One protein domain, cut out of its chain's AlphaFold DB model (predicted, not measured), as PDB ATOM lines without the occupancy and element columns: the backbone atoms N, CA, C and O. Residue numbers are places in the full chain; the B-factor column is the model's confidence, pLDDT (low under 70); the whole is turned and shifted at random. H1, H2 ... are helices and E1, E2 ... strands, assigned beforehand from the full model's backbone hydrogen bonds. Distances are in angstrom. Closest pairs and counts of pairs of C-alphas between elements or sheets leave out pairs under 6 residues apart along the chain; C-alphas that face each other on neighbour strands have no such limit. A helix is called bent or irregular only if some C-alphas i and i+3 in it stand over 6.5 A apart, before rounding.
ATOM      1  N   THR A  72      48.408 -26.573  -1.529       87.94
ATOM      2  CA  THR A  72      47.116 -25.925  -1.269       87.94
ATOM      3  C   THR A  72      46.090 -26.907  -0.698       87.94
ATOM      4  O   THR A  72      46.277 -28.123  -0.777       87.94
ATOM      5  N   ARG A  73      44.958 -26.389  -0.196       90.06
ATOM      6  CA  ARG A  73      43.819 -27.210   0.251       90.06
ATOM      7  C   ARG A  73      43.305 -28.156  -0.848       90.06
ATOM      8  O   ARG A  73      43.002 -29.311  -0.563       90.06
ATOM      9  N   LEU A  74      43.255 -27.699  -2.105       88.88
ATOM     10  CA  LEU A  74      42.869 -28.540  -3.251       88.88
ATOM     11  C   LEU A  74      43.843 -29.713  -3.422       88.88
ATOM     12  O   LEU A  74      43.418 -30.860  -3.502       88.88
ATOM     13  N   GLN A  75      45.146 -29.429  -3.357       88.75
ATOM     14  CA  GLN A  75      46.204 -30.425  -3.539       88.75
ATOM     15  C   GLN A  75      46.257 -31.478  -2.441       88.75
ATOM     16  O   GLN A  75      46.397 -32.660  -2.751       88.75
ATOM     17  N   ILE A  76      46.119 -31.091  -1.170       89.56
ATOM     18  CA  ILE A  76      46.040 -32.092  -0.099       89.56
ATOM     19  C   ILE A  76      44.768 -32.936  -0.222       89.56
ATOM     20  O   ILE A  76      44.827 -34.144  -0.015       89.56
ATOM     21  N   THR A  77      43.646 -32.338  -0.625       91.62
ATOM     22  CA  THR A  77      42.379 -33.057  -0.822       91.62
ATOM     23  C   THR A  77      42.503 -34.088  -1.945       91.62
ATOM     24  O   THR A  77      42.283 -35.273  -1.711       91.62
ATOM     25  N   THR A  78      42.969 -33.673  -3.129       90.81
ATOM     26  CA  THR A  78      43.260 -34.564  -4.266       90.81
ATOM     27  C   THR A  78      44.225 -35.683  -3.873       90.81
ATOM     28  O   THR A  78      44.024 -36.841  -4.241       90.81
ATOM     29  N   PHE A  79      45.264 -35.359  -3.096       88.25
ATOM     30  CA  PHE A  79      46.239 -36.338  -2.635       88.25
ATOM     31  C   PHE A  79      45.618 -37.399  -1.713       88.25
ATOM     32  O   PHE A  79      45.825 -38.590  -1.941       88.25
ATOM     33  N   LEU A  80      44.868 -36.978  -0.690       89.25
ATOM     34  CA  LEU A  80      44.246 -37.880   0.282       89.25
ATOM     35  C   LEU A  80      43.149 -38.743  -0.356       89.25
ATOM     36  O   LEU A  80      43.064 -39.937  -0.074       89.25
ATOM     37  N   GLU A  81      42.365 -38.178  -1.277       89.50
ATOM     38  CA  GLU A  81      41.375 -38.930  -2.049       89.50
ATOM     39  C   GLU A  81      42.008 -40.026  -2.895       89.50
ATOM     40  O   GLU A  81      41.596 -41.182  -2.810       89.50
ATOM     41  N   GLY A  82      43.030 -39.702  -3.688       88.19
ATOM     42  CA  GLY A  82      43.678 -40.713  -4.515       88.19
ATOM     43  C   GLY A  82      44.393 -41.787  -3.685       88.19
ATOM     44  O   GLY A  82      44.408 -42.955  -4.081       88.19
ATOM     45  N   LEU A  83      44.910 -41.437  -2.500       87.38
ATOM     46  CA  LEU A  83      45.492 -42.397  -1.567       87.38
ATOM     47  C   LEU A  83      44.427 -43.361  -1.038       87.38
ATOM     48  O   LEU A  83      44.653 -44.572  -0.992       87.38
ATOM     49  N   TYR A  84      43.258 -42.835  -0.670       88.00
ATOM     50  CA  TYR A  84      42.118 -43.647  -0.262       88.00
ATOM     51  C   TYR A  84      41.660 -44.567  -1.398       88.00
ATOM     52  O   TYR A  84      41.491 -45.770  -1.188       88.00
ATOM     53  N   LEU A  85      41.544 -44.041  -2.622       88.56
ATOM     54  CA  LEU A  85      41.203 -44.834  -3.804       88.56
ATOM     55  C   LEU A  85      42.204 -45.976  -4.035       88.56
ATOM     56  O   LEU A  85      41.812 -47.100  -4.331       88.56
ATOM     57  N   HIS A  86      43.501 -45.720  -3.860       86.56
ATOM     58  CA  HIS A  86      44.536 -46.738  -4.032       86.56
ATOM     59  C   HIS A  86      44.495 -47.831  -2.952       86.56
ATOM     60  O   HIS A  86      44.805 -48.985  -3.237       86.56
ATOM     61  N   ARG A  87      44.117 -47.482  -1.716       85.06
ATOM     62  CA  ARG A  87      44.079 -48.417  -0.579       85.06
ATOM     63  C   ARG A  87      42.804 -49.258  -0.524       85.06
ATOM     64  O   ARG A  87      42.862 -50.398  -0.071       85.06
ATOM     65  N   HIS A  88      41.670 -48.705  -0.953       85.75
ATOM     66  CA  HIS A  88      40.353 -49.317  -0.738       85.75
ATOM     67  C   HIS A  88      39.686 -49.868  -2.005       85.75
ATOM     68  O   HIS A  88      38.702 -50.597  -1.890       85.75
ATOM     69  N   PHE A  89      40.202 -49.550  -3.196       87.81
ATOM     70  CA  PHE A  89      39.627 -49.977  -4.473       87.81
ATOM     71  C   PHE A  89      40.657 -50.722  -5.325       87.81
ATOM     72  O   PHE A  89      41.867 -50.577  -5.145       87.81
ATOM     73  N   SER A  90      40.177 -51.553  -6.250       87.69
ATOM     74  CA  SER A  90      41.027 -52.362  -7.123       87.69
ATOM     75  C   SER A  90      41.327 -51.639  -8.441       87.69
ATOM     76  O   SER A  90      40.606 -50.732  -8.854       87.69
ATOM     77  N   ASN A  91      42.411 -52.035  -9.119       83.94
ATOM     78  CA  ASN A  91      42.821 -51.493 -10.425       83.94
ATOM     79  C   ASN A  91      42.953 -49.956 -10.473       83.94
ATOM     80  O   ASN A  91      42.715 -49.347 -11.516       83.94
ATOM     81  N   THR A  92      43.320 -49.331  -9.352       86.56
ATOM     82  CA  THR A  92      43.456 -47.877  -9.268       86.56
ATOM     83  C   THR A  92      44.652 -47.393 -10.088       86.56
ATOM     84  O   THR A  92      45.790 -47.799  -9.850       86.56
ATOM     85  N   SER A  93      44.395 -46.487 -11.025       86.00
ATOM     86  CA  SER A  93      45.389 -45.811 -11.858       86.00
ATOM     87  C   SER A  93      45.114 -44.310 -11.908       86.00
ATOM     88  O   SER A  93      43.978 -43.869 -11.726       86.00
ATOM     89  N   VAL A  94      46.164 -43.531 -12.151       86.44
ATOM     90  CA  VAL A  94      46.082 -42.083 -12.356       86.44
ATOM     91  C   VAL A  94      46.319 -41.804 -13.836       86.44
ATOM     92  O   VAL A  94      47.124 -42.482 -14.475       86.44
ATOM     93  N   ILE A  95      45.579 -40.853 -14.399       85.69
ATOM     94  CA  ILE A  95      45.686 -40.442 -15.798       85.69
ATOM     95  C   ILE A  95      45.664 -38.913 -15.848       85.69
ATOM     96  O   ILE A  95      44.793 -38.284 -15.249       85.69
ATOM     97  N   ALA A  96      46.599 -38.299 -16.574       85.56
ATOM     98  CA  ALA A  96      46.534 -36.868 -16.862       85.56
ATOM     99  C   ALA A  96      45.354 -36.574 -17.802       85.56
ATOM    100  O   ALA A  96      45.197 -37.233 -18.833       85.56
ATOM    101  N   LEU A  97      44.525 -35.583 -17.461       88.38
ATOM    102  CA  LEU A  97      43.365 -35.247 -18.284       88.38
ATOM    103  C   LEU A  97      43.776 -34.614 -19.616       88.38
ATOM    104  O   LEU A  97      43.139 -34.868 -20.640       88.38
ATOM    105  N   LEU A  98      44.814 -33.778 -19.599       89.00
ATOM    106  CA  LEU A  98      45.357 -33.158 -20.798       89.00
ATOM    107  C   LEU A  98      46.451 -34.030 -21.414       89.00
ATOM    108  O   LEU A  98      47.317 -34.570 -20.726       89.00
ATOM    109  N   ASP A  99      46.420 -34.149 -22.736       85.75
ATOM    110  CA  ASP A  99      47.470 -34.788 -23.509       85.75
ATOM    111  C   ASP A  99      48.702 -33.872 -23.662       85.75
ATOM    112  O   ASP A  99      48.735 -32.713 -23.239       85.75
ATOM    113  N   LYS A 100      49.741 -34.372 -24.339       83.31
ATOM    114  CA  LYS A 100      50.971 -33.600 -24.600       83.31
ATOM    115  C   LYS A 100      50.747 -32.337 -25.443       83.31
ATOM    116  O   LYS A 100      51.624 -31.479 -25.479       83.31
ATOM    117  N   LYS A 101      49.615 -32.234 -26.145       87.12
ATOM    118  CA  LYS A 101      49.210 -31.063 -26.932       87.12
ATOM    119  C   LYS A 101      48.317 -30.112 -26.131       87.12
ATOM    120  O   LYS A 101      47.849 -29.136 -26.708       87.12
ATOM    121  N   GLN A 102      48.124 -30.360 -24.832       86.25
ATOM    122  CA  GLN A 102      47.260 -29.575 -23.950       86.25
ATOM    123  C   GLN A 102      45.775 -29.633 -24.353       86.25
ATOM    124  O   GLN A 102      44.997 -28.720 -24.071       86.25
ATOM    125  N   CYS A 103      45.375 -30.725 -25.010       87.75
ATOM    126  CA  CYS A 103      43.993 -31.042 -25.345       87.75
ATOM    127  C   CYS A 103      43.448 -32.106 -24.394       87.75
ATOM    128  O   CYS A 103      44.199 -32.951 -23.915       87.75
ATOM    129  N   ILE A 104      42.135 -32.109 -24.153       88.62
ATOM    130  CA  ILE A 104      41.494 -33.179 -23.378       88.62
ATOM    131  C   ILE A 104      41.782 -34.528 -24.044       88.62
ATOM    132  O   ILE A 104      41.569 -34.699 -25.247       88.62
ATOM    133  N   HIS A 105      42.269 -35.484 -23.255       86.31
ATOM    134  CA  HIS A 105      42.677 -36.791 -23.741       86.31
ATOM    135  C   HIS A 105      41.503 -37.491 -24.459       86.31
ATOM    136  O   HIS A 105      40.430 -37.637 -23.865       86.31
ATOM    137  N   PRO A 106      41.673 -37.983 -25.704       83.00
ATOM    138  CA  PRO A 106      40.563 -38.524 -26.494       83.00
ATOM    139  C   PRO A 106      39.806 -39.672 -25.815       83.00
ATOM    140  O   PRO A 106      38.587 -39.747 -25.923       83.00
ATOM    141  N   LEU A 107      40.517 -40.532 -25.072       78.94
ATOM    142  CA  LEU A 107      39.905 -41.642 -24.325       78.94
ATOM    143  C   LEU A 107      39.036 -41.198 -23.141       78.94
ATOM    144  O   LEU A 107      38.307 -42.027 -22.615       78.94
ATOM    145  N   LEU A 108      39.157 -39.940 -22.702       86.88
ATOM    146  CA  LEU A 108      38.449 -39.383 -21.543       86.88
ATOM    147  C   LEU A 108      37.348 -38.398 -21.957       86.88
ATOM    148  O   LEU A 108      36.435 -38.108 -21.184       86.88
ATOM    149  N   ALA A 109      37.415 -37.888 -23.191       89.38
ATOM    150  CA  ALA A 109      36.476 -36.901 -23.709       89.38
ATOM    151  C   ALA A 109      35.025 -37.415 -23.714       89.38
ATOM    152  O   ALA A 109      34.117 -36.671 -23.354       89.38
ATOM    153  N   SER A 110      34.790 -38.682 -24.078       87.62
ATOM    154  CA  SER A 110      33.444 -39.279 -24.050       87.62
ATOM    155  C   SER A 110      32.852 -39.352 -22.642       87.62
ATOM    156  O   SER A 110      31.668 -39.101 -22.448       87.62
ATOM    157  N   GLN A 111      33.675 -39.652 -21.645       89.38
ATOM    158  CA  GLN A 111      33.273 -39.840 -20.259       89.38
ATOM    159  C   GLN A 111      32.953 -38.496 -19.626       89.38
ATOM    160  O   GLN A 111      31.931 -38.373 -18.961       89.38
ATOM    161  N   LEU A 112      33.755 -37.469 -19.915       90.25
ATOM    162  CA  LEU A 112      33.443 -36.098 -19.523       90.25
ATOM    163  C   LEU A 112      32.128 -35.608 -20.128       90.25
ATOM    164  O   LEU A 112      31.323 -35.007 -19.423       90.25
ATOM    165  N   ARG A 113      31.871 -35.896 -21.410       89.12
ATOM    166  CA  ARG A 113      30.589 -35.557 -22.047       89.12
ATOM    167  C   ARG A 113      29.422 -36.247 -21.354       89.12
ATOM    168  O   ARG A 113      28.415 -35.598 -21.099       89.12
ATOM    169  N   ASN A 114      29.577 -37.524 -21.006       85.31
ATOM    170  CA  ASN A 114      28.564 -38.265 -20.262       85.31
ATOM    171  C   ASN A 114      28.350 -37.674 -18.862       85.31
ATOM    172  O   ASN A 114      27.206 -37.483 -18.471       85.31
ATOM    173  N   MET A 115      29.419 -37.315 -18.139       88.50
ATOM    174  CA  MET A 115      29.310 -36.628 -16.845       88.50
ATOM    175  C   MET A 115      28.552 -35.305 -16.984       88.50
ATOM    176  O   MET A 115      27.589 -35.083 -16.259       88.50
ATOM    177  N   ILE A 116      28.935 -34.451 -17.941       88.25
ATOM    178  CA  ILE A 116      28.278 -33.160 -18.202       88.25
ATOM    179  C   ILE A 116      26.798 -33.363 -18.543       88.25
ATOM    180  O   ILE A 116      25.944 -32.669 -17.996       88.25
ATOM    181  N   ALA A 117      26.481 -34.332 -19.404       83.06
ATOM    182  CA  ALA A 117      25.105 -34.651 -19.763       83.06
ATOM    183  C   ALA A 117      24.292 -35.100 -18.533       83.06
ATOM    184  O   ALA A 117      23.222 -34.548 -18.279       83.06
ATOM    185  N   SER A 118      24.825 -36.025 -17.726       82.88
ATOM    186  CA  SER A 118      24.214 -36.486 -16.468       82.88
ATOM    187  C   SER A 118      24.027 -35.363 -15.447       82.88
ATOM    188  O   SER A 118      23.021 -35.321 -14.743       82.88
ATOM    189  N   MET A 119      24.961 -34.410 -15.381       80.31
ATOM    190  CA  MET A 119      24.854 -33.256 -14.488       80.31
ATOM    191  C   MET A 119      23.716 -32.301 -14.851       80.31
ATOM    192  O   MET A 119      23.287 -31.513 -14.009       80.31
ATOM    193  N   LEU A 120      23.243 -32.352 -16.096       76.12
ATOM    194  CA  LEU A 120      22.330 -31.362 -16.652       76.12
ATOM    195  C   LEU A 120      20.958 -31.935 -17.034       76.12
ATOM    196  O   LEU A 120      20.086 -31.150 -17.393       76.12
ATOM    197  N   LEU A 121      20.727 -33.249 -16.916       58.34
ATOM    198  CA  LEU A 121      19.414 -33.897 -17.076       58.34
ATOM    199  C   LEU A 121      18.457 -33.387 -15.980       58.34
ATOM    200  O   LEU A 121      18.587 -33.777 -14.820       58.34
ATOM    201  N   PRO A 122      17.562 -32.436 -16.317       52.28
ATOM    202  CA  PRO A 122      16.488 -32.627 -17.298       52.28
ATOM    203  C   PRO A 122      16.608 -31.805 -18.596       52.28
ATOM    204  O   PRO A 122      15.697 -31.845 -19.417       52.28
ATOM    205  N   ARG A 123      17.683 -31.041 -18.805       59.72
ATOM    206  CA  ARG A 123      17.813 -30.073 -19.907       59.72
ATOM    207  C   ARG A 123      17.961 -30.761 -21.263       59.72
ATOM    208  O   ARG A 123      18.812 -31.631 -21.440       59.72
ATOM    209  N   LEU A 124      17.177 -30.316 -22.245       57.50
ATOM    210  CA  LEU A 124      17.378 -30.650 -23.658       57.50
ATOM    211  C   LEU A 124      18.603 -29.892 -24.192       57.50
ATOM    212  O   LEU A 124      18.466 -28.903 -24.907       57.50
ATOM    213  N   LEU A 125      19.801 -30.318 -23.797       67.06
ATOM    214  CA  LEU A 125      21.033 -29.727 -24.310       67.06
ATOM    215  C   LEU A 125      21.272 -30.145 -25.750       67.06
ATOM    216  O   LEU A 125      21.091 -31.306 -26.129       67.06
ATOM    217  N   THR A 126      21.743 -29.191 -26.539       76.75
ATOM    218  CA  THR A 126      22.314 -29.475 -27.847       76.75
ATOM    219  C   THR A 126      23.760 -29.944 -27.686       76.75
ATOM    220  O   THR A 126      24.419 -29.692 -26.676       76.75
ATOM    221  N   ASN A 127      24.297 -30.607 -28.710       80.25
ATOM    222  CA  ASN A 127      25.727 -30.920 -28.733       80.25
ATOM    223  C   ASN A 127      26.588 -29.646 -28.680       80.25
ATOM    224  O   ASN A 127      27.673 -29.688 -28.111       80.25
ATOM    225  N   GLU A 128      26.105 -28.525 -29.228       83.62
ATOM    226  CA  GLU A 128      26.807 -27.236 -29.196       83.62
ATOM    227  C   GLU A 128      26.975 -26.717 -27.762       83.62
ATOM    228  O   GLU A 128      28.066 -26.276 -27.406       83.62
ATOM    229  N   ASP A 129      25.952 -26.860 -26.912       83.44
ATOM    230  CA  ASP A 129      26.035 -26.481 -25.495       83.44
ATOM    231  C   ASP A 129      27.109 -27.289 -24.755       83.44
ATOM    232  O   ASP A 129      27.881 -26.751 -23.957       83.44
ATOM    233  N   ILE A 130      27.188 -28.594 -25.039       85.38
ATOM    234  CA  ILE A 130      28.199 -29.474 -24.446       85.38
ATOM    235  C   ILE A 130      29.602 -29.073 -24.919       85.38
ATOM    236  O   ILE A 130      30.524 -29.053 -24.104       85.38
ATOM    237  N   GLU A 131      29.786 -28.736 -26.199       89.69
ATOM    238  CA  GLU A 131      31.087 -28.261 -26.695       89.69
ATOM    239  C   GLU A 131      31.507 -26.931 -26.067       89.69
ATOM    240  O   GLU A 131      32.677 -26.767 -25.722       89.69
ATOM    241  N   ASP A 132      30.576 -25.994 -25.878       89.94
ATOM    242  CA  ASP A 132      30.872 -24.720 -25.221       89.94
ATOM    243  C   ASP A 132      31.317 -24.927 -23.762       89.94
ATOM    244  O   ASP A 132      32.325 -24.365 -23.322       89.94
ATOM    245  N   ILE A 133      30.626 -25.803 -23.021       90.94
ATOM    246  CA  ILE A 133      31.018 -26.183 -21.654       90.94
ATOM    247  C   ILE A 133      32.397 -26.848 -21.657       90.94
ATOM    248  O   ILE A 133      33.246 -26.491 -20.841       90.94
ATOM    249  N   MET A 134      32.649 -27.783 -22.576       92.00
ATOM    250  CA  MET A 134      33.949 -28.450 -22.711       92.00
ATOM    251  C   MET A 134      35.073 -27.453 -23.027       92.00
ATOM    252  O   MET A 134      36.157 -27.552 -22.451       92.00
ATOM    253  N   GLY A 135      34.812 -26.460 -23.882       92.94
ATOM    254  CA  GLY A 135      35.754 -25.389 -24.207       92.94
ATOM    255  C   GLY A 135      36.086 -24.513 -22.997       92.94
ATOM    256  O   GLY A 135      37.263 -24.291 -22.698       92.94
ATOM    257  N   ARG A 136      35.068 -24.071 -22.245       93.81
ATOM    258  CA  ARG A 136      35.256 -23.332 -20.982       93.81
ATOM    259  C   ARG A 136      35.993 -24.169 -19.940       93.81
ATOM    260  O   ARG A 136      36.904 -23.672 -19.282       93.81
ATOM    261  N   PHE A 137      35.647 -25.447 -19.821       95.19
ATOM    262  CA  PHE A 137      36.304 -26.367 -18.903       95.19
ATOM    263  C   PHE A 137      37.794 -26.504 -19.224       95.19
ATOM    264  O   PHE A 137      38.620 -26.311 -18.335       95.19
ATOM    265  N   GLN A 138      38.160 -26.711 -20.494       94.56
ATOM    266  CA  GLN A 138      39.562 -26.763 -20.918       94.56
ATOM    267  C   GLN A 138      40.331 -25.484 -20.547       94.56
ATOM    268  O   GLN A 138      41.458 -25.572 -20.064       94.56
ATOM    269  N   GLN A 139      39.724 -24.302 -20.697       93.88
ATOM    270  CA  GLN A 139      40.354 -23.037 -20.296       93.88
ATOM    271  C   GLN A 139      40.639 -22.954 -18.791       93.88
ATOM    272  O   GLN A 139      41.671 -22.405 -18.403       93.88
ATOM    273  N   PHE A 140      39.755 -23.495 -17.949       95.56
ATOM    274  CA  PHE A 140      39.993 -23.566 -16.507       95.56
ATOM    275  C   PHE A 140      41.063 -24.602 -16.151       95.56
ATOM    276  O   PHE A 140      41.916 -24.310 -15.317       95.56
ATOM    277  N   ILE A 141      41.079 -25.769 -16.810       94.19
ATOM    278  CA  ILE A 141      42.079 -26.822 -16.561       94.19
ATOM    279  C   ILE A 141      43.498 -26.304 -16.806       94.19
ATOM    280  O   ILE A 141      44.390 -26.552 -16.000       94.19
ATOM    281  N   LEU A 142      43.704 -25.532 -17.876       91.94
ATOM    282  CA  LEU A 142      45.013 -24.967 -18.226       91.94
ATOM    283  C   LEU A 142      45.585 -24.012 -17.161       91.94
ATOM    284  O   LEU A 142      46.779 -23.723 -17.183       91.94
ATOM    285  N   GLN A 143      44.751 -23.515 -16.245       91.94
ATOM    286  CA  GLN A 143      45.162 -22.645 -15.138       91.94
ATOM    287  C   GLN A 143      45.464 -23.426 -13.853       91.94
ATOM    288  O   GLN A 143      45.998 -22.856 -12.901       91.94
ATOM    289  N   LEU A 144      45.114 -24.712 -13.803       90.44
ATOM    290  CA  LEU A 144      45.373 -25.567 -12.652       90.44
ATOM    291  C   LEU A 144      46.837 -26.027 -12.639       90.44
ATOM    292  O   LEU A 144      47.427 -26.241 -13.702       90.44
ATOM    293  N   PRO A 145      47.438 -26.246 -11.458       86.56
ATOM    294  CA  PRO A 145      48.720 -26.937 -11.375       86.56
ATOM    295  C   PRO A 145      48.580 -28.374 -11.896       86.56
ATOM    296  O   PRO A 145      47.510 -28.967 -11.800       86.56
ATOM    297  N   VAL A 146      49.670 -28.962 -12.400       83.44
ATOM    298  CA  VAL A 146      49.668 -30.318 -12.994       83.44
ATOM    299  C   VAL A 146      49.092 -31.371 -12.037       83.44
ATOM    300  O   VAL A 146      48.352 -32.251 -12.465       83.44
ATOM    301  N   SER A 147      49.348 -31.233 -10.733       82.38
ATOM    302  CA  SER A 147      48.799 -32.114  -9.693       82.38
ATOM    303  C   SER A 147      47.267 -32.078  -9.569       82.38
ATOM    304  O   SER A 147      46.687 -32.975  -8.978       82.38
ATOM    305  N   GLU A 148      46.615 -31.051 -10.113       89.62
ATOM    306  CA  GLU A 148      45.158 -30.876 -10.137       89.62
ATOM    307  C   GLU A 148      44.567 -31.091 -11.537       89.62
ATOM    308  O   GLU A 148      43.409 -30.768 -11.773       89.62
ATOM    309  N   GLN A 149      45.349 -31.612 -12.487       90.25
ATOM    310  CA  GLN A 149      44.888 -31.971 -13.835       90.25
ATOM    311  C   GLN A 149      44.749 -33.493 -13.991       90.25
ATOM    312  O   GLN A 149      44.949 -34.049 -15.074       90.25
ATOM    313  N   LEU A 150      44.446 -34.181 -12.891       88.38
ATOM    314  CA  LEU A 150      44.486 -35.637 -12.795       88.38
ATOM    315  C   LEU A 150      43.101 -36.241 -12.715       88.38
ATOM    316  O   LEU A 150      42.194 -35.684 -12.091       88.38
ATOM    317  N   VAL A 151      43.000 -37.450 -13.243       91.12
ATOM    318  CA  VAL A 151      41.847 -38.308 -13.071       91.12
ATOM    319  C   VAL A 151      42.257 -39.637 -12.464       91.12
ATOM    320  O   VAL A 151      43.246 -40.242 -12.875       91.12
ATOM    321  N   PHE A 152      41.463 -40.097 -11.506       90.62
ATOM    322  CA  PHE A 152      41.560 -41.418 -10.921       90.62
ATOM    323  C   PHE A 152      40.606 -42.368 -11.637       90.62
ATOM    324  O   PHE A 152      39.409 -42.101 -11.758       90.62
ATOM    325  N   GLN A 153      41.140 -43.496 -12.087       91.06
ATOM    326  CA  GLN A 153      40.368 -44.607 -12.618       91.06
ATOM    327  C   GLN A 153      40.517 -45.796 -11.675       91.06
ATOM    328  O   GLN A 153      41.644 -46.168 -11.367       91.06
ATOM    329  N   PHE A 154      39.415 -46.395 -11.233       91.50
ATOM    330  CA  PHE A 154      39.425 -47.506 -10.274       91.50
ATOM    331  C   PHE A 154      38.245 -48.456 -10.505       91.50
ATOM    332  O   PHE A 154      37.351 -48.182 -11.300       91.50
ATOM    333  N   THR A 155      38.245 -49.602  -9.834       90.88
ATOM    334  CA  THR A 155      37.132 -50.557  -9.806       90.88
ATOM    335  C   THR A 155      36.642 -50.710  -8.373       90.88
ATOM    336  O   THR A 155      37.438 -50.920  -7.459       90.88
ATOM    337  N   ASP A 156      35.327 -50.624  -8.178       87.69
ATOM    338  CA  ASP A 156      34.708 -50.978  -6.905       87.69
ATOM    339  C   ASP A 156      33.983 -52.321  -7.006       87.69
ATOM    340  O   ASP A 156      32.886 -52.425  -7.553       87.69
ATOM    341  N   ASP A 157      34.615 -53.359  -6.464       83.19
ATOM    342  CA  ASP A 157      34.086 -54.724  -6.452       83.19
ATOM    343  C   ASP A 157      33.062 -54.970  -5.313       83.19
ATOM    344  O   ASP A 157      32.504 -56.068  -5.209       83.19
ATOM    345  N   ARG A 158      32.801 -53.976  -4.447       82.06
ATOM    346  CA  ARG A 158      31.890 -54.091  -3.295       82.06
ATOM    347  C   ARG A 158      30.437 -53.952  -3.733       82.06
ATOM    348  O   ARG A 158      29.976 -52.890  -4.152       82.06
ATOM    349  N   LYS A 159      29.690 -55.050  -3.639       79.94
ATOM    350  CA  LYS A 159      28.325 -55.154  -4.178       79.94
ATOM    351  C   LYS A 159      27.317 -54.313  -3.402       79.94
ATOM    352  O   LYS A 159      26.354 -53.833  -3.992       79.94
ATOM    353  N   GLU A 160      27.542 -54.132  -2.107       81.44
ATOM    354  CA  GLU A 160      26.698 -53.359  -1.201       81.44
ATOM    355  C   GLU A 160      26.606 -51.875  -1.583       81.44
ATOM    356  O   GLU A 160      25.575 -51.254  -1.348       81.44
ATOM    357  N   TYR A 161      27.625 -51.326  -2.251       84.06
ATOM    358  CA  TYR A 161      27.652 -49.922  -2.666       84.06
ATOM    359  C   TYR A 161      27.190 -49.685  -4.103       84.06
ATOM    360  O   TYR A 161      27.203 -48.554  -4.582       84.06
ATOM    361  N   ARG A 162      26.728 -50.718  -4.808       83.25
ATOM    362  CA  ARG A 162      26.244 -50.564  -6.181       83.25
ATOM    363  C   ARG A 162      25.120 -49.537  -6.343       83.25
ATOM    364  O   ARG A 162      25.227 -48.744  -7.275       83.25
ATOM    365  N   PRO A 163      24.069 -49.509  -5.500       84.94
ATOM    366  CA  PRO A 163      23.025 -48.496  -5.643       84.94
ATOM    367  C   PRO A 163      23.593 -47.075  -5.546       84.94
ATOM    368  O   PRO A 163      23.198 -46.199  -6.311       84.94
ATOM    369  N   LEU A 164      24.586 -46.869  -4.670       87.00
ATOM    370  CA  LEU A 164      25.310 -45.604  -4.565       87.00
ATOM    371  C   LEU A 164      26.115 -45.308  -5.831       87.00
ATOM    372  O   LEU A 164      26.050 -44.198  -6.342       87.00
ATOM    373  N   GLN A 165      26.844 -46.286  -6.374       87.75
ATOM    374  CA  GLN A 165      27.587 -46.111  -7.626       87.75
ATOM    375  C   GLN A 165      26.659 -45.670  -8.762       87.75
ATOM    376  O   GLN A 165      26.955 -44.697  -9.449       87.75
ATOM    377  N   GLU A 166      25.523 -46.347  -8.933       87.62
ATOM    378  CA  GLU A 166      24.541 -46.022  -9.971       87.62
ATOM    379  C   GLU A 166      23.940 -44.628  -9.768       87.62
ATOM    380  O   GLU A 166      23.845 -43.863 -10.729       87.62
ATOM    381  N   PHE A 167      23.626 -44.253  -8.524       87.25
ATOM    382  CA  PHE A 167      23.198 -42.897  -8.184       87.25
ATOM    383  C   PHE A 167      24.263 -41.851  -8.546       87.25
ATOM    384  O   PHE A 167      23.964 -40.866  -9.225       87.25
ATOM    385  N   PHE A 168      25.525 -42.069  -8.166       89.88
ATOM    386  CA  PHE A 168      26.599 -41.106  -8.415       89.88
ATOM    387  C   PHE A 168      26.990 -41.009  -9.894       89.88
ATOM    388  O   PHE A 168      27.303 -39.910 -10.357       89.88
ATOM    389  N   ILE A 169      26.880 -42.100 -10.660       88.50
ATOM    390  CA  ILE A 169      26.982 -42.082 -12.129       88.50
ATOM    391  C   ILE A 169      25.817 -41.284 -12.734       88.50
ATOM    392  O   ILE A 169      26.032 -40.410 -13.574       88.50
ATOM    393  N   GLY A 170      24.585 -41.535 -12.279       84.50
ATOM    394  CA  GLY A 170      23.393 -40.805 -12.724       84.50
ATOM    395  C   GLY A 170      23.441 -39.310 -12.392       84.50
ATOM    396  O   GLY A 170      22.944 -38.489 -13.156       84.50
ATOM    397  N   SER A 171      24.108 -38.938 -11.299       82.94
ATOM    398  CA  SER A 171      24.364 -37.541 -10.925       82.94
ATOM    399  C   SER A 171      25.546 -36.902 -11.680       82.94
ATOM    400  O   SER A 171      25.781 -35.698 -11.576       82.94
ATOM    401  N   GLY A 172      26.320 -37.688 -12.429       85.62
ATOM    402  CA  GLY A 172      27.507 -37.219 -13.140       85.62
ATOM    403  C   GLY A 172      28.703 -36.874 -12.248       85.62
ATOM    404  O   GLY A 172      29.689 -36.367 -12.768       85.62
ATOM    405  N   VAL A 173      28.658 -37.143 -10.936       89.75
ATOM    406  CA  VAL A 173      29.823 -37.002 -10.038       89.75
ATOM    407  C   VAL A 173      30.861 -38.101 -10.309       89.75
ATOM    408  O   VAL A 173      32.061 -37.860 -10.195       89.75
ATOM    409  N   LEU A 174      30.408 -39.279 -10.751       89.81
ATOM    410  CA  LEU A 174      31.249 -40.334 -11.323       89.81
ATOM    411  C   LEU A 174      30.933 -40.525 -12.808       89.81
ATOM    412  O   LEU A 174      29.805 -40.304 -13.248       89.81
ATOM    413  N   ALA A 175      31.910 -41.020 -13.567       85.31
ATOM    414  CA  ALA A 175      31.667 -41.601 -14.886       85.31
ATOM    415  C   ALA A 175      31.952 -43.103 -14.872       85.31
ATOM    416  O   ALA A 175      32.910 -43.556 -14.245       85.31
ATOM    417  N   GLU A 176      31.161 -43.865 -15.621       84.25
ATOM    418  CA  GLU A 176      31.464 -45.261 -15.927       84.25
ATOM    419  C   GLU A 176      32.182 -45.331 -17.278       84.25
ATOM    420  O   GLU A 176      31.678 -44.839 -18.290       84.25
ATOM    421  N   THR A 177      33.383 -45.910 -17.298       78.81
ATOM    422  CA  THR A 177      34.152 -46.098 -18.540       78.81
ATOM    423  C   THR A 177      33.859 -47.455 -19.178       78.81
ATOM    424  O   THR A 177      33.880 -47.573 -20.403       78.81
ATOM    425  N   TYR A 178      33.590 -48.472 -18.357       77.19
ATOM    426  CA  TYR A 178      33.320 -49.842 -18.774       77.19
ATOM    427  C   TYR A 178      32.529 -50.586 -17.690       77.19
ATOM    428  O   TYR A 178      32.857 -50.468 -16.508       77.19
ATOM    429  N   ARG A 179      31.538 -51.386 -18.101       75.88
ATOM    430  CA  ARG A 179      30.789 -52.310 -17.241       75.88
ATOM    431  C   ARG A 179      30.909 -53.727 -17.789       75.88
ATOM    432  O   ARG A 179      30.437 -54.017 -18.887       75.88
ATOM    433  N   ASP A 180      31.512 -54.610 -17.006       70.19
ATOM    434  CA  ASP A 180      31.446 -56.046 -17.240       70.19
ATOM    435  C   ASP A 180      30.101 -56.558 -16.715       70.19
ATOM    436  O   ASP A 180      29.881 -56.617 -15.503       70.19
ATOM    437  N   MET A 181      29.187 -56.892 -17.626       67.75
ATOM    438  CA  MET A 181      27.855 -57.398 -17.275       67.75
ATOM    439  C   MET A 181      27.910 -58.786 -16.627       67.75
ATOM    440  O   MET A 181      27.064 -59.096 -15.790       67.75
ATOM    441  N   ASP A 182      28.910 -59.598 -16.975       66.25
ATOM    442  CA  ASP A 182      29.033 -60.980 -16.513       66.25
ATOM    443  C   ASP A 182      29.674 -61.044 -15.119       66.25
ATOM    444  O   ASP A 182      29.239 -61.804 -14.252       66.25
ATOM    445  N   HIS A 183      30.681 -60.202 -14.870       62.69
ATOM    446  CA  HIS A 183      31.406 -60.148 -13.590       62.69
ATOM    447  C   HIS A 183      30.942 -59.017 -12.681       62.69
ATOM    448  O   HIS A 183      31.379 -58.919 -11.532       62.69
ATOM    449  N   ASN A 184      30.009 -58.205 -13.169       65.38
ATOM    450  CA  ASN A 184      29.355 -57.153 -12.419       65.38
ATOM    451  C   ASN A 184      30.322 -56.058 -11.935       65.38
ATOM    452  O   ASN A 184      30.121 -55.480 -10.865       65.38
ATOM    453  N   LYS A 185      31.375 -55.801 -12.720       73.06
ATOM    454  CA  LYS A 185      32.451 -54.857 -12.402       73.06
ATOM    455  C   LYS A 185      32.298 -53.585 -13.217       73.06
ATOM    456  O   LYS A 185      32.225 -53.657 -14.441       73.06
ATOM    457  N   SER A 186      32.325 -52.442 -12.545       81.12
ATOM    458  CA  SER A 186      32.340 -51.131 -13.189       81.12
ATOM    459  C   SER A 186      33.696 -50.471 -12.986       81.12
ATOM    460  O   SER A 186      34.198 -50.381 -11.865       81.12
ATOM    461  N   VAL A 187      34.290 -50.004 -14.082       88.31
ATOM    462  CA  VAL A 187      35.459 -49.131 -14.043       88.31
ATOM    463  C   VAL A 187      34.953 -47.696 -13.947       88.31
ATOM    464  O   VAL A 187      34.235 -47.210 -14.825       88.31
ATOM    465  N   LEU A 188      35.309 -47.046 -12.847       91.50
ATOM    466  CA  LEU A 188      34.819 -45.742 -12.437       91.50
ATOM    467  C   LEU A 188      35.892 -44.675 -12.640       91.50
ATOM    468  O   LEU A 188      37.089 -44.943 -12.536       91.50
ATOM    469  N   PHE A 189      35.428 -43.462 -12.924       91.25
ATOM    470  CA  PHE A 189      36.225 -42.283 -13.233       91.25
ATOM    471  C   PHE A 189      35.902 -41.176 -12.225       91.25
ATOM    472  O   PHE A 189      34.743 -40.765 -12.120       91.25
ATOM    473  N   HIS A 190      36.913 -40.706 -11.490       92.88
ATOM    474  CA  HIS A 190      36.793 -39.662 -10.466       92.88
ATOM    475  C   HIS A 190      37.812 -38.549 -10.696       92.88
ATOM    476  O   HIS A 190      39.021 -38.784 -10.737       92.88
ATOM    477  N   LEU A 191      37.321 -37.325 -10.854       94.38
ATOM    478  CA  LEU A 191      38.146 -36.150 -11.118       94.38
ATOM    479  C   LEU A 191      38.849 -35.674  -9.835       94.38
ATOM    480  O   LEU A 191      38.240 -35.643  -8.765       94.38
ATOM    481  N   SER A 192      40.103 -35.223  -9.950       93.25
ATOM    482  CA  SER A 192      40.770 -34.472  -8.870       93.25
ATOM    483  C   SER A 192      39.952 -33.253  -8.426       93.25
ATOM    484  O   SER A 192      39.092 -32.756  -9.159       93.25
ATOM    485  N   MET A 193      40.206 -32.760  -7.212       93.19
ATOM    486  CA  MET A 193      39.440 -31.663  -6.620       93.19
ATOM    487  C   MET A 193      39.481 -30.399  -7.494       93.19
ATOM    488  O   MET A 193      38.439 -29.812  -7.781       93.19
ATOM    489  N   GLY A 194      40.654 -30.021  -8.009       93.81
ATOM    490  CA  GLY A 194      40.782 -28.885  -8.920       93.81
ATOM    491  C   GLY A 194      40.025 -29.067 -10.240       93.81
ATOM    492  O   GLY A 194      39.411 -28.111 -10.716       93.81
ATOM    493  N   LEU A 195      39.987 -30.280 -10.806       95.31
ATOM    494  CA  LEU A 195      39.156 -30.570 -11.980       95.31
ATOM    495  C   LEU A 195      37.659 -30.469 -11.667       95.31
ATOM    496  O   LEU A 195      36.913 -29.933 -12.485       95.31
ATOM    497  N   ARG A 196      37.203 -30.938 -10.498       95.00
ATOM    498  CA  ARG A 196      35.800 -30.785 -10.076       95.00
ATOM    499  C   ARG A 196      35.427 -29.307  -9.926       95.00
ATOM    500  O   ARG A 196      34.397 -28.886 -10.448       95.00
ATOM    501  N   ASP A 197      36.290 -28.501  -9.307       94.75
ATOM    502  CA  ASP A 197      36.117 -27.044  -9.202       94.75
ATOM    503  C   ASP A 197      36.065 -26.355 -10.572       94.75
ATOM    504  O   ASP A 197      35.209 -25.501 -10.818       94.75
ATOM    505  N   ALA A 198      36.975 -26.716 -11.479       95.88
ATOM    506  CA  ALA A 198      36.998 -26.193 -12.841       95.88
ATOM    507  C   ALA A 198      35.727 -26.568 -13.618       95.88
ATOM    508  O   ALA A 198      35.186 -25.731 -14.344       95.88
ATOM    509  N   LEU A 199      35.211 -27.787 -13.429       94.19
ATOM    510  CA  LEU A 199      33.970 -28.240 -14.049       94.19
ATOM    511  C   LEU A 199      32.760 -27.465 -13.513       94.19
ATOM    512  O   LEU A 199      31.953 -26.979 -14.303       94.19
ATOM    513  N   MET A 200      32.657 -27.263 -12.194       92.12
ATOM    514  CA  MET A 200      31.582 -26.453 -11.602       92.12
ATOM    515  C   MET A 200      31.594 -25.015 -12.133       92.12
ATOM    516  O   MET A 200      30.542 -24.479 -12.483       92.12
ATOM    517  N   LYS A 201      32.774 -24.398 -12.270       93.25
ATOM    518  CA  LYS A 201      32.918 -23.056 -12.865       93.25
ATOM    519  C   LYS A 201      32.537 -23.026 -14.344       93.25
ATOM    520  O   LYS A 201      31.899 -22.072 -14.782       93.25
ATOM    521  N   ALA A 202      32.890 -24.057 -15.110       92.50
ATOM    522  CA  ALA A 202      32.484 -24.167 -16.511       92.50
ATOM    523  C   ALA A 202      30.957 -24.266 -16.657       92.50
ATOM    524  O   ALA A 202      30.384 -23.631 -17.542       92.50
ATOM    525  N   LEU A 203      30.302 -25.010 -15.763       87.62
ATOM    526  CA  LEU A 203      28.855 -25.220 -15.777       87.62
ATOM    527  C   LEU A 203      28.063 -24.000 -15.290       87.62
ATOM    528  O   LEU A 203      27.093 -23.604 -15.936       87.62
ATOM    529  N   TYR A 204      28.471 -23.405 -14.168       86.56
ATOM    530  CA  TYR A 204      27.651 -22.445 -13.419       86.56
ATOM    531  C   TYR A 204      28.237 -21.027 -13.352       86.56
ATOM    532  O   TYR A 204      27.575 -20.112 -12.856       86.56
ATOM    533  N   GLY A 205      29.453 -20.806 -13.862       88.81
ATOM    534  CA  GLY A 205      30.104 -19.496 -13.855       88.81
ATOM    535  C   GLY A 205      30.250 -18.938 -12.438       88.81
ATOM    536  O   GLY A 205      30.746 -19.616 -11.542       88.81
ATOM    537  N   GLU A 206      29.784 -17.705 -12.224       88.38
ATOM    538  CA  GLU A 206      29.801 -17.038 -10.912       88.38
ATOM    539  C   GLU A 206      28.893 -17.692  -9.858       88.38
ATOM    540  O   GLU A 206      29.044 -17.421  -8.668       88.38
ATOM    541  N   ASN A 207      27.961 -18.558 -10.271       88.69
ATOM    542  CA  ASN A 207      27.066 -19.268  -9.357       88.69
ATOM    543  C   ASN A 207      27.681 -20.557  -8.801       88.69
ATOM    544  O   ASN A 207      27.088 -21.161  -7.906       88.69
ATOM    545  N   ALA A 208      28.848 -20.979  -9.298       91.62
ATOM    546  CA  ALA A 208      29.557 -22.143  -8.782       91.62
ATOM    547  C   ALA A 208      29.871 -21.955  -7.288       91.62
ATOM    548  O   ALA A 208      30.626 -21.058  -6.907       91.62
ATOM    549  N   LYS A 209      29.275 -22.798  -6.442       92.38
ATOM    550  CA  LYS A 209      29.477 -22.769  -4.992       92.38
ATOM    551  C   LYS A 209      30.752 -23.516  -4.623       92.38
ATOM    552  O   LYS A 209      31.170 -24.447  -5.310       92.38
ATOM    553  N   ALA A 210      31.378 -23.096  -3.532       92.94
ATOM    554  CA  ALA A 210      32.602 -23.728  -3.063       92.94
ATOM    555  C   ALA A 210      32.307 -25.066  -2.374       92.94
ATOM    556  O   ALA A 210      31.261 -25.249  -1.751       92.94
ATOM    557  N   LEU A 211      33.267 -25.983  -2.442       92.50
ATOM    558  CA  LEU A 211      33.371 -27.057  -1.465       92.50
ATOM    559  C   LEU A 211      34.435 -26.642  -0.450       92.50
ATOM    560  O   LEU A 211      35.462 -26.078  -0.834       92.50
ATOM    561  N   PHE A 212      34.216 -26.932   0.824       92.81
ATOM    562  CA  PHE A 212      35.181 -26.705   1.893       92.81
ATOM    563  C   PHE A 212      35.635 -28.064   2.439       92.81
ATOM    564  O   PHE A 212      35.066 -28.551   3.418       92.81
ATOM    565  N   PRO A 213      36.642 -28.698   1.807       91.25
ATOM    566  CA  PRO A 213      37.195 -29.956   2.284       91.25
ATOM    567  C   PRO A 213      37.671 -29.825   3.727       91.25
ATOM    568  O   PRO A 213      38.359 -28.848   4.061       91.25
ATOM    569  N   ARG A 214      37.292 -30.791   4.565       89.94
ATOM    570  CA  ARG A 214      37.638 -30.840   5.985       89.94
ATOM    571  C   ARG A 214      37.683 -32.281   6.506       89.94
ATOM    572  O   ARG A 214      36.931 -33.146   6.062       89.94
ATOM    573  N   LEU A 215      38.575 -32.520   7.462       87.50
ATOM    574  CA  LEU A 215      38.708 -33.763   8.215       87.50
ATOM    575  C   LEU A 215      37.789 -33.786   9.442       87.50
ATOM    576  O   LEU A 215      37.438 -32.750  10.013       87.50
ATOM    577  N   GLY A 216      37.451 -34.998   9.875       78.50
ATOM    578  CA  GLY A 216      36.682 -35.241  11.090       78.50
ATOM    579  C   GLY A 216      35.170 -35.236  10.865       78.50
ATOM    580  O   GLY A 216      34.676 -35.478   9.765       78.50
ATOM    581  N   ARG A 217      34.420 -35.017  11.948       77.12
ATOM    582  CA  ARG A 217      32.951 -35.087  11.954       77.12
ATOM    583  C   ARG A 217      32.320 -33.723  11.718       77.12
ATOM    584  O   ARG A 217      32.781 -32.721  12.261       77.12
ATOM    585  N   PHE A 218      31.213 -33.703  10.983       81.06
ATOM    586  CA  PHE A 218      30.445 -32.484  10.748       81.06
ATOM    587  C   PHE A 218      29.168 -32.467  11.567       81.06
ATOM    588  O   PHE A 218      28.401 -33.427  11.583       81.06
ATOM    589  N   SER A 219      28.936 -31.346  12.239       83.19
ATOM    590  CA  SER A 219      27.637 -31.034  12.814       83.19
ATOM    591  C   SER A 219      26.757 -30.337  11.776       83.19
ATOM    592  O   SER A 219      27.250 -29.698  10.846       83.19
ATOM    593  N   ILE A 220      25.441 -30.396  11.983       84.94
ATOM    594  CA  ILE A 220      24.470 -29.620  11.201       84.94
ATOM    595  C   ILE A 220      24.796 -28.115  11.253       84.94
ATOM    596  O   ILE A 220      24.757 -27.446  10.225       84.94
ATOM    597  N   ASP A 221      25.206 -27.600  12.421       88.25
ATOM    598  CA  ASP A 221      25.645 -26.206  12.587       88.25
ATOM    599  C   ASP A 221      26.839 -25.858  11.671       88.25
ATOM    600  O   ASP A 221      26.918 -24.750  11.142       88.25
ATOM    601  N   LEU A 222      27.775 -26.794  11.466       88.00
ATOM    602  CA  LEU A 222      28.937 -26.573  10.606       88.00
ATOM    603  C   LEU A 222      28.540 -26.531   9.128       88.00
ATOM    604  O   LEU A 222      28.992 -25.639   8.409       88.00
ATOM    605  N   ILE A 223      27.686 -27.459   8.686       89.69
ATOM    606  CA  ILE A 223      27.149 -27.456   7.320       89.69
ATOM    607  C   ILE A 223      26.426 -26.137   7.060       89.69
ATOM    608  O   ILE A 223      26.767 -25.453   6.101       89.69
ATOM    609  N   ASP A 224      25.535 -25.719   7.958       92.25
ATOM    610  CA  ASP A 224      24.802 -24.455   7.854       92.25
ATOM    611  C   ASP A 224      25.723 -23.236   7.735       92.25
ATOM    612  O   ASP A 224      25.530 -22.377   6.875       92.25
ATOM    613  N   ALA A 225      26.789 -23.188   8.539       91.19
ATOM    614  CA  ALA A 225      27.795 -22.136   8.439       91.19
ATOM    615  C   ALA A 225      28.518 -22.148   7.080       91.19
ATOM    616  O   ALA A 225      28.817 -21.087   6.529       91.19
ATOM    617  N   GLY A 226      28.795 -23.330   6.521       92.00
ATOM    618  CA  GLY A 226      29.320 -23.474   5.162       92.00
ATOM    619  C   GLY A 226      28.348 -22.919   4.123       92.00
ATOM    620  O   GLY A 226      28.742 -22.098   3.289       92.00
ATOM    621  N   MET A 227      27.071 -23.285   4.241       93.00
ATOM    622  CA  MET A 227      26.009 -22.842   3.340       93.00
ATOM    623  C   MET A 227      25.867 -21.313   3.363       93.00
ATOM    624  O   MET A 227      25.926 -20.670   2.313       93.00
ATOM    625  N   HIS A 228      25.847 -20.681   4.536       91.62
ATOM    626  CA  HIS A 228      25.828 -19.217   4.648       91.62
ATOM    627  C   HIS A 228      27.073 -18.534   4.050       91.62
ATOM    628  O   HIS A 228      27.002 -17.385   3.612       91.62
ATOM    629  N   ARG A 229      28.214 -19.234   3.975       90.31
ATOM    630  CA  ARG A 229      29.448 -18.756   3.324       90.31
ATOM    631  C   ARG A 229      29.463 -18.951   1.800       90.31
ATOM    632  O   ARG A 229      30.455 -18.594   1.167       90.31
ATOM    633  N   GLY A 230      28.398 -19.493   1.204       90.50
ATOM    634  CA  GLY A 230      28.299 -19.724  -0.241       90.50
ATOM    635  C   GLY A 230      28.963 -21.021  -0.717       90.50
ATOM    636  O   GLY A 230      29.430 -21.099  -1.855       90.50
ATOM    637  N   GLY A 231      29.030 -22.033   0.145       92.25
ATOM    638  CA  GLY A 231      29.572 -23.345  -0.194       92.25
ATOM    639  C   GLY A 231      29.070 -24.433   0.742       92.25
ATOM    640  O   GLY A 231      28.127 -24.226   1.488       92.25
ATOM    641  N   ARG A 232      29.706 -25.597   0.728       91.94
ATOM    642  CA  ARG A 232      29.369 -26.698   1.636       91.94
ATOM    643  C   ARG A 232      30.644 -27.334   2.156       91.94
ATOM    644  O   ARG A 232      31.578 -27.520   1.381       91.94
ATOM    645  N   TYR A 233      30.702 -27.660   3.445       91.81
ATOM    646  CA  TYR A 233      31.791 -28.507   3.932       91.81
ATOM    647  C   TYR A 233      31.651 -29.912   3.360       91.81
ATOM    648  O   TYR A 233      30.540 -30.415   3.239       91.81
ATOM    649  N   SER A 234      32.777 -30.524   3.011       89.69
ATOM    650  CA  SER A 234      32.810 -31.898   2.519       89.69
ATOM    651  C   SER A 234      33.836 -32.714   3.260       89.69
ATOM    652  O   SER A 234      34.921 -32.222   3.595       89.69
ATOM    653  N   CYS A 235      33.510 -33.981   3.479       86.62
ATOM    654  CA  CYS A 235      34.428 -34.878   4.152       86.62
ATOM    655  C   CYS A 235      35.600 -35.178   3.224       86.62
ATOM    656  O   CYS A 235      35.453 -35.206   2.004       86.62
ATOM    657  N   VAL A 236      36.781 -35.358   3.808       87.62
ATOM    658  CA  VAL A 236      37.971 -35.823   3.096       87.62
ATOM    659  C   VAL A 236      38.360 -37.169   3.690       87.62
ATOM    660  O   VAL A 236      38.472 -37.271   4.915       87.62
ATOM    661  N   PRO A 237      38.555 -38.212   2.867       83.06
ATOM    662  CA  PRO A 237      38.966 -39.510   3.371       83.06
ATOM    663  C   PRO A 237      40.337 -39.424   4.049       83.06
ATOM    664  O   PRO A 237      41.293 -38.899   3.480       83.06
ATOM    665  N   PHE A 238      40.439 -39.972   5.260       83.50
ATOM    666  CA  PHE A 238      41.681 -40.012   6.027       83.50
ATOM    667  C   PHE A 238      41.695 -41.223   6.956       83.50
ATOM    668  O   PHE A 238      40.736 -41.462   7.687       83.50
ATOM    669  N   SER A 239      42.787 -41.991   6.953       75.25
ATOM    670  CA  SER A 239      42.837 -43.286   7.652       75.25
ATOM    671  C   SER A 239      42.660 -43.205   9.173       75.25
ATOM    672  O   SER A 239      42.301 -44.198   9.802       75.25
ATOM    673  N   LYS A 240      42.921 -42.038   9.779       70.06
ATOM    674  CA  LYS A 240      42.838 -41.834  11.237       70.06
ATOM    675  C   LYS A 240      41.563 -41.127  11.696       70.06
ATOM    676  O   LYS A 240      41.402 -40.918  12.894       70.06
ATOM    677  N   THR A 241      40.672 -40.746  10.782       64.38
ATOM    678  CA  THR A 241      39.352 -40.206  11.141       64.38
ATOM    679  C   THR A 241      38.325 -41.328  11.174       64.38
ATOM    680  O   THR A 241      38.426 -42.282  10.407       64.38
ATOM    681  N   ALA A 242      37.329 -41.217  12.055       60.69
ATOM    682  CA  ALA A 242      36.229 -42.176  12.102       60.69
ATOM    683  C   ALA A 242      35.523 -42.258  10.737       60.69
ATOM    684  O   ALA A 242      35.224 -41.224  10.139       60.69
ATOM    685  N   GLU A 243      35.243 -43.475  10.265       64.12
ATOM    686  CA  GLU A 243      34.434 -43.669   9.064       64.12
ATOM    687  C   GLU A 243      33.018 -43.119   9.284       64.12
ATOM    688  O   GLU A 243      32.453 -43.208  10.379       64.12
ATOM    689  N   THR A 244      32.444 -42.527   8.239       63.75
ATOM    690  CA  THR A 244      31.028 -42.156   8.216       63.75
ATOM    691  C   THR A 244      30.181 -43.429   8.211       63.75
ATOM    692  O   THR A 244      30.498 -44.372   7.491       63.75
ATOM    693  N   GLU A 245      29.109 -43.470   9.007       59.72
ATOM    694  CA  GLU A 245      28.250 -44.659   9.091       59.72
ATOM    695  C   GLU A 245      27.116 -44.630   8.052       59.72
ATOM    696  O   GLU A 245      26.808 -45.665   7.463       59.72
ATOM    697  N   SER A 246      26.504 -43.465   7.781       70.12
ATOM    698  CA  SER A 246      25.419 -43.333   6.792       70.12
ATOM    699  C   SER A 246      25.096 -41.884   6.389       70.12
ATOM    700  O   SER A 246      25.416 -40.947   7.119       70.12
ATOM    701  N   PHE A 247      24.409 -41.705   5.252       74.00
ATOM    702  CA  PHE A 247      23.671 -40.483   4.888       74.00
ATOM    703  C   PHE A 247      22.268 -40.849   4.387       74.00
ATOM    704  O   PHE A 247      22.099 -41.879   3.740       74.00
ATOM    705  N   HIS A 248      21.243 -40.048   4.705       69.88
ATOM    706  CA  HIS A 248      19.833 -40.322   4.353       69.88
ATOM    707  C   HIS A 248      19.376 -41.774   4.649       69.88
ATOM    708  O   HIS A 248      18.597 -42.360   3.900       69.88
ATOM    709  N   GLY A 249      19.895 -42.386   5.723       68.69
ATOM    710  CA  GLY A 249      19.607 -43.780   6.093       68.69
ATOM    711  C   GLY A 249      20.316 -44.850   5.248       68.69
ATOM    712  O   GLY A 249      20.054 -46.036   5.436       68.69
ATOM    713  N   GLN A 250      21.214 -44.465   4.337       71.81
ATOM    714  CA  GLN A 250      22.032 -45.375   3.534       71.81
ATOM    715  C   GLN A 250      23.429 -45.514   4.129       71.81
ATOM    716  O   GLN A 250      24.133 -44.520   4.299       71.81
ATOM    717  N   ASN A 251      23.849 -46.751   4.404       78.50
ATOM    718  CA  ASN A 251      25.212 -47.023   4.850       78.50
ATOM    719  C   ASN A 251      26.206 -46.618   3.760       78.50
ATOM    720  O   ASN A 251      26.133 -47.110   2.632       78.50
ATOM    721  N   ALA A 252      27.147 -45.746   4.100       80.19
ATOM    722  CA  ALA A 252      28.067 -45.169   3.135       80.19
ATOM    723  C   ALA A 252      29.416 -44.890   3.788       80.19
ATOM    724  O   ALA A 252      29.490 -44.157   4.768       80.19
ATOM    725  N   GLY A 253      30.487 -45.441   3.211       81.25
ATOM    726  CA  GLY A 253      31.844 -45.085   3.623       81.25
ATOM    727  C   GLY A 253      32.180 -43.630   3.275       81.25
ATOM    728  O   GLY A 253      31.531 -43.011   2.429       81.25
ATOM    729  N   VAL A 254      33.251 -43.103   3.876       85.00
ATOM    730  CA  VAL A 254      33.659 -41.688   3.759       85.00
ATOM    731  C   VAL A 254      33.792 -41.193   2.312       85.00
ATOM    732  O   VAL A 254      33.407 -40.071   2.007       85.00
ATOM    733  N   PHE A 255      34.249 -42.039   1.383       87.25
ATOM    734  CA  PHE A 255      34.324 -41.665  -0.033       87.25
ATOM    735  C   PHE A 255      32.947 -41.368  -0.636       87.25
ATOM    736  O   PHE A 255      32.791 -40.382  -1.343       87.25
ATOM    737  N   TYR A 256      31.931 -42.172  -0.330       88.12
ATOM    738  CA  TYR A 256      30.581 -41.931  -0.838       88.12
ATOM    739  C   TYR A 256      29.908 -40.736  -0.167       88.12
ATOM    740  O   TYR A 256      29.135 -40.046  -0.823       88.12
ATOM    741  N   ALA A 257      30.225 -40.457   1.100       87.62
ATOM    742  CA  ALA A 257      29.797 -39.225   1.758       87.62
ATOM    743  C   ALA A 257      30.403 -37.980   1.076       87.62
ATOM    744  O   ALA A 257      29.716 -36.986   0.875       87.62
ATOM    745  N   LEU A 258      31.654 -38.062   0.612       90.06
ATOM    746  CA  LEU A 258      32.281 -36.992  -0.165       90.06
ATOM    747  C   LEU A 258      31.565 -36.776  -1.503       90.06
ATOM    748  O   LEU A 258      31.285 -35.636  -1.877       90.06
ATOM    749  N   LEU A 259      31.236 -37.859  -2.218       91.44
ATOM    750  CA  LEU A 259      30.475 -37.762  -3.467       91.44
ATOM    751  C   LEU A 259      29.057 -37.216  -3.234       91.44
ATOM    752  O   LEU A 259      28.527 -36.506  -4.084       91.44
ATOM    753  N   HIS A 260      28.447 -37.517  -2.087       89.88
ATOM    754  CA  HIS A 260      27.163 -36.953  -1.672       89.88
ATOM    755  C   HIS A 260      27.245 -35.433  -1.483       89.88
ATOM    756  O   HIS A 260      26.471 -34.708  -2.111       89.88
ATOM    757  N   ASP A 261      28.238 -34.931  -0.748       91.19
ATOM    758  CA  ASP A 261      28.445 -33.485  -0.586       91.19
ATOM    759  C   ASP A 261      28.731 -32.777  -1.927       91.19
ATOM    760  O   ASP A 261      28.321 -31.632  -2.133       91.19
ATOM    761  N   GLU A 262      29.372 -33.465  -2.876       91.50
ATOM    762  CA  GLU A 262      29.544 -32.992  -4.256       91.50
ATOM    763  C   GLU A 262      28.224 -32.872  -5.024       91.50
ATOM    764  O   GLU A 262      28.000 -31.884  -5.734       91.50
ATOM    765  N   VAL A 263      27.315 -33.838  -4.859       89.38
ATOM    766  CA  VAL A 263      25.961 -33.734  -5.416       89.38
ATOM    767  C   VAL A 263      25.256 -32.508  -4.842       89.38
ATOM    768  O   VAL A 263      24.720 -31.718  -5.620       89.38
ATOM    769  N   HIS A 264      25.307 -32.290  -3.523       89.56
ATOM    770  CA  HIS A 264      24.713 -31.097  -2.912       89.56
ATOM    771  C   HIS A 264      25.337 -29.813  -3.448       89.56
ATOM    772  O   HIS A 264      24.600 -28.913  -3.847       89.56
ATOM    773  N   ARG A 265      26.673 -29.735  -3.545       91.25
ATOM    774  CA  ARG A 265      27.365 -28.578  -4.133       91.25
ATOM    775  C   ARG A 265      26.845 -28.255  -5.532       91.25
ATOM    776  O   ARG A 265      26.624 -27.084  -5.852       91.25
ATOM    777  N   ARG A 266      26.639 -29.273  -6.367       87.75
ATOM    778  CA  ARG A 266      26.067 -29.114  -7.709       87.75
ATOM    779  C   ARG A 266      24.640 -28.562  -7.644       87.75
ATOM    780  O   ARG A 266      24.347 -27.593  -8.342       87.75
ATOM    781  N   LEU A 267      23.777 -29.133  -6.797       85.81
ATOM    782  CA  LEU A 267      22.388 -28.681  -6.635       85.81
ATOM    783  C   LEU A 267      22.323 -27.197  -6.250       85.81
ATOM    784  O   LEU A 267      21.614 -26.421  -6.887       85.81
ATOM    785  N   ILE A 268      23.139 -26.766  -5.286       88.75
ATOM    786  CA  ILE A 268      23.156 -25.364  -4.846       88.75
ATOM    787  C   ILE A 268      23.846 -24.417  -5.835       88.75
ATOM    788  O   ILE A 268      23.560 -23.220  -5.849       88.75
ATOM    789  N   SER A 269      24.735 -24.933  -6.689       88.56
ATOM    790  CA  SER A 269      25.364 -24.160  -7.772       88.56
ATOM    791  C   SER A 269      24.410 -23.878  -8.927       88.56
ATOM    792  O   SER A 269      24.573 -22.881  -9.629       88.56
TER     793      SER A 269
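AT A GLANCE: This is residues 72 to 269 of the 661 residues of an uncharacterized protein of Legionella israelensis (UniProt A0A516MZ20). A twisted sheet of four antiparallel strands, in the order E1 E2 E4 E3, is built in three layers, helices on both faces: H1 and H4 on one, H2 on the other. A small parallel pair of strands, E5 and E6, lies between H7 and H6; H7 packs near the middle of the domain, H5 packs on H3, and H6 lies far out. The printed part has 198 residues with seven named helices and six named strands, in the order H1 E1 H2 H3 E2 H4 E3 E4 H5 E5 H6 E6 H7, class mixed. It is compact, radius of gyration of the C-alphas 16.2 A, spanning 46 by 42 by 34 A.

HOW THE PARTS SIT: H1, residues 73 to 88, leads by a tight link into edge strand E1, residues 90 to 96, antiparallel to E2, residues 150 to 155, with N 93 and O 153 within hydrogen-bond range at 2.8 A. H1 is on this sheet along the strands, 19 degrees from E2 on the local plane, height over the sheet 10.1 A. H2, residues 106 to 120, runs across the strands, 71 degrees on the local plane from edge strand E3, residues 175 to 180. H2 touches H3, residues 127 to 141, closest C-alphas Arg 113 and Ile 130, 7.0 A. E2, H4, residues 159 to 170, and E3 form a split strand-helix-strand unit, right-handed, with E4, residues 185 to 191, between the two strands. E3 and E4 are a hairpin (N 177 and O 187, 2.9 A); E4 is antiparallel to E2 (N 152 and O 190, 2.9 A). The hub H5, residues 193 to 207, touches H1, H3 and H7, residues 254 to 269; its closest C-alphas to H3 are Ala 202 and Phe 137, 5.0 A. E5, residues 210 to 214, H6, residues 220 to 228, and E6, residues 231 to 235, form a strand-helix-strand unit, parallel neighbours with a helix between (N 212 and O 232, 2.8 A). Every O i to N i+4 pair is within hydrogen-bond range in H1, H3, H6 and H7; 9 of 11 are in H2 and H5, 6 of 8 in H4.

IN THESE COORDINATES: H1 begins at C-alpha 73 (43.819, -27.210, 0.251) and is 22.4 A long; H7 is 22.6 A, ending at C-alpha 269 (25.364, -24.160, -7.772). H4 and H5 are irregular, H2 only just: C-alphas 160 and 163, 203 and 206, 107 and 110 are 7.5, 9.6 and 6.9 A apart.

THE WHOLE: The C-alphas farthest apart, Asp 182 and His 228, are 46.9 A apart. The printed part has no cut; the one long link, E6 to H7, has 18 residues. pLDDT is under 70 at residues 121 to 125, 181 to 184, 241 to 245 and 248 to 249.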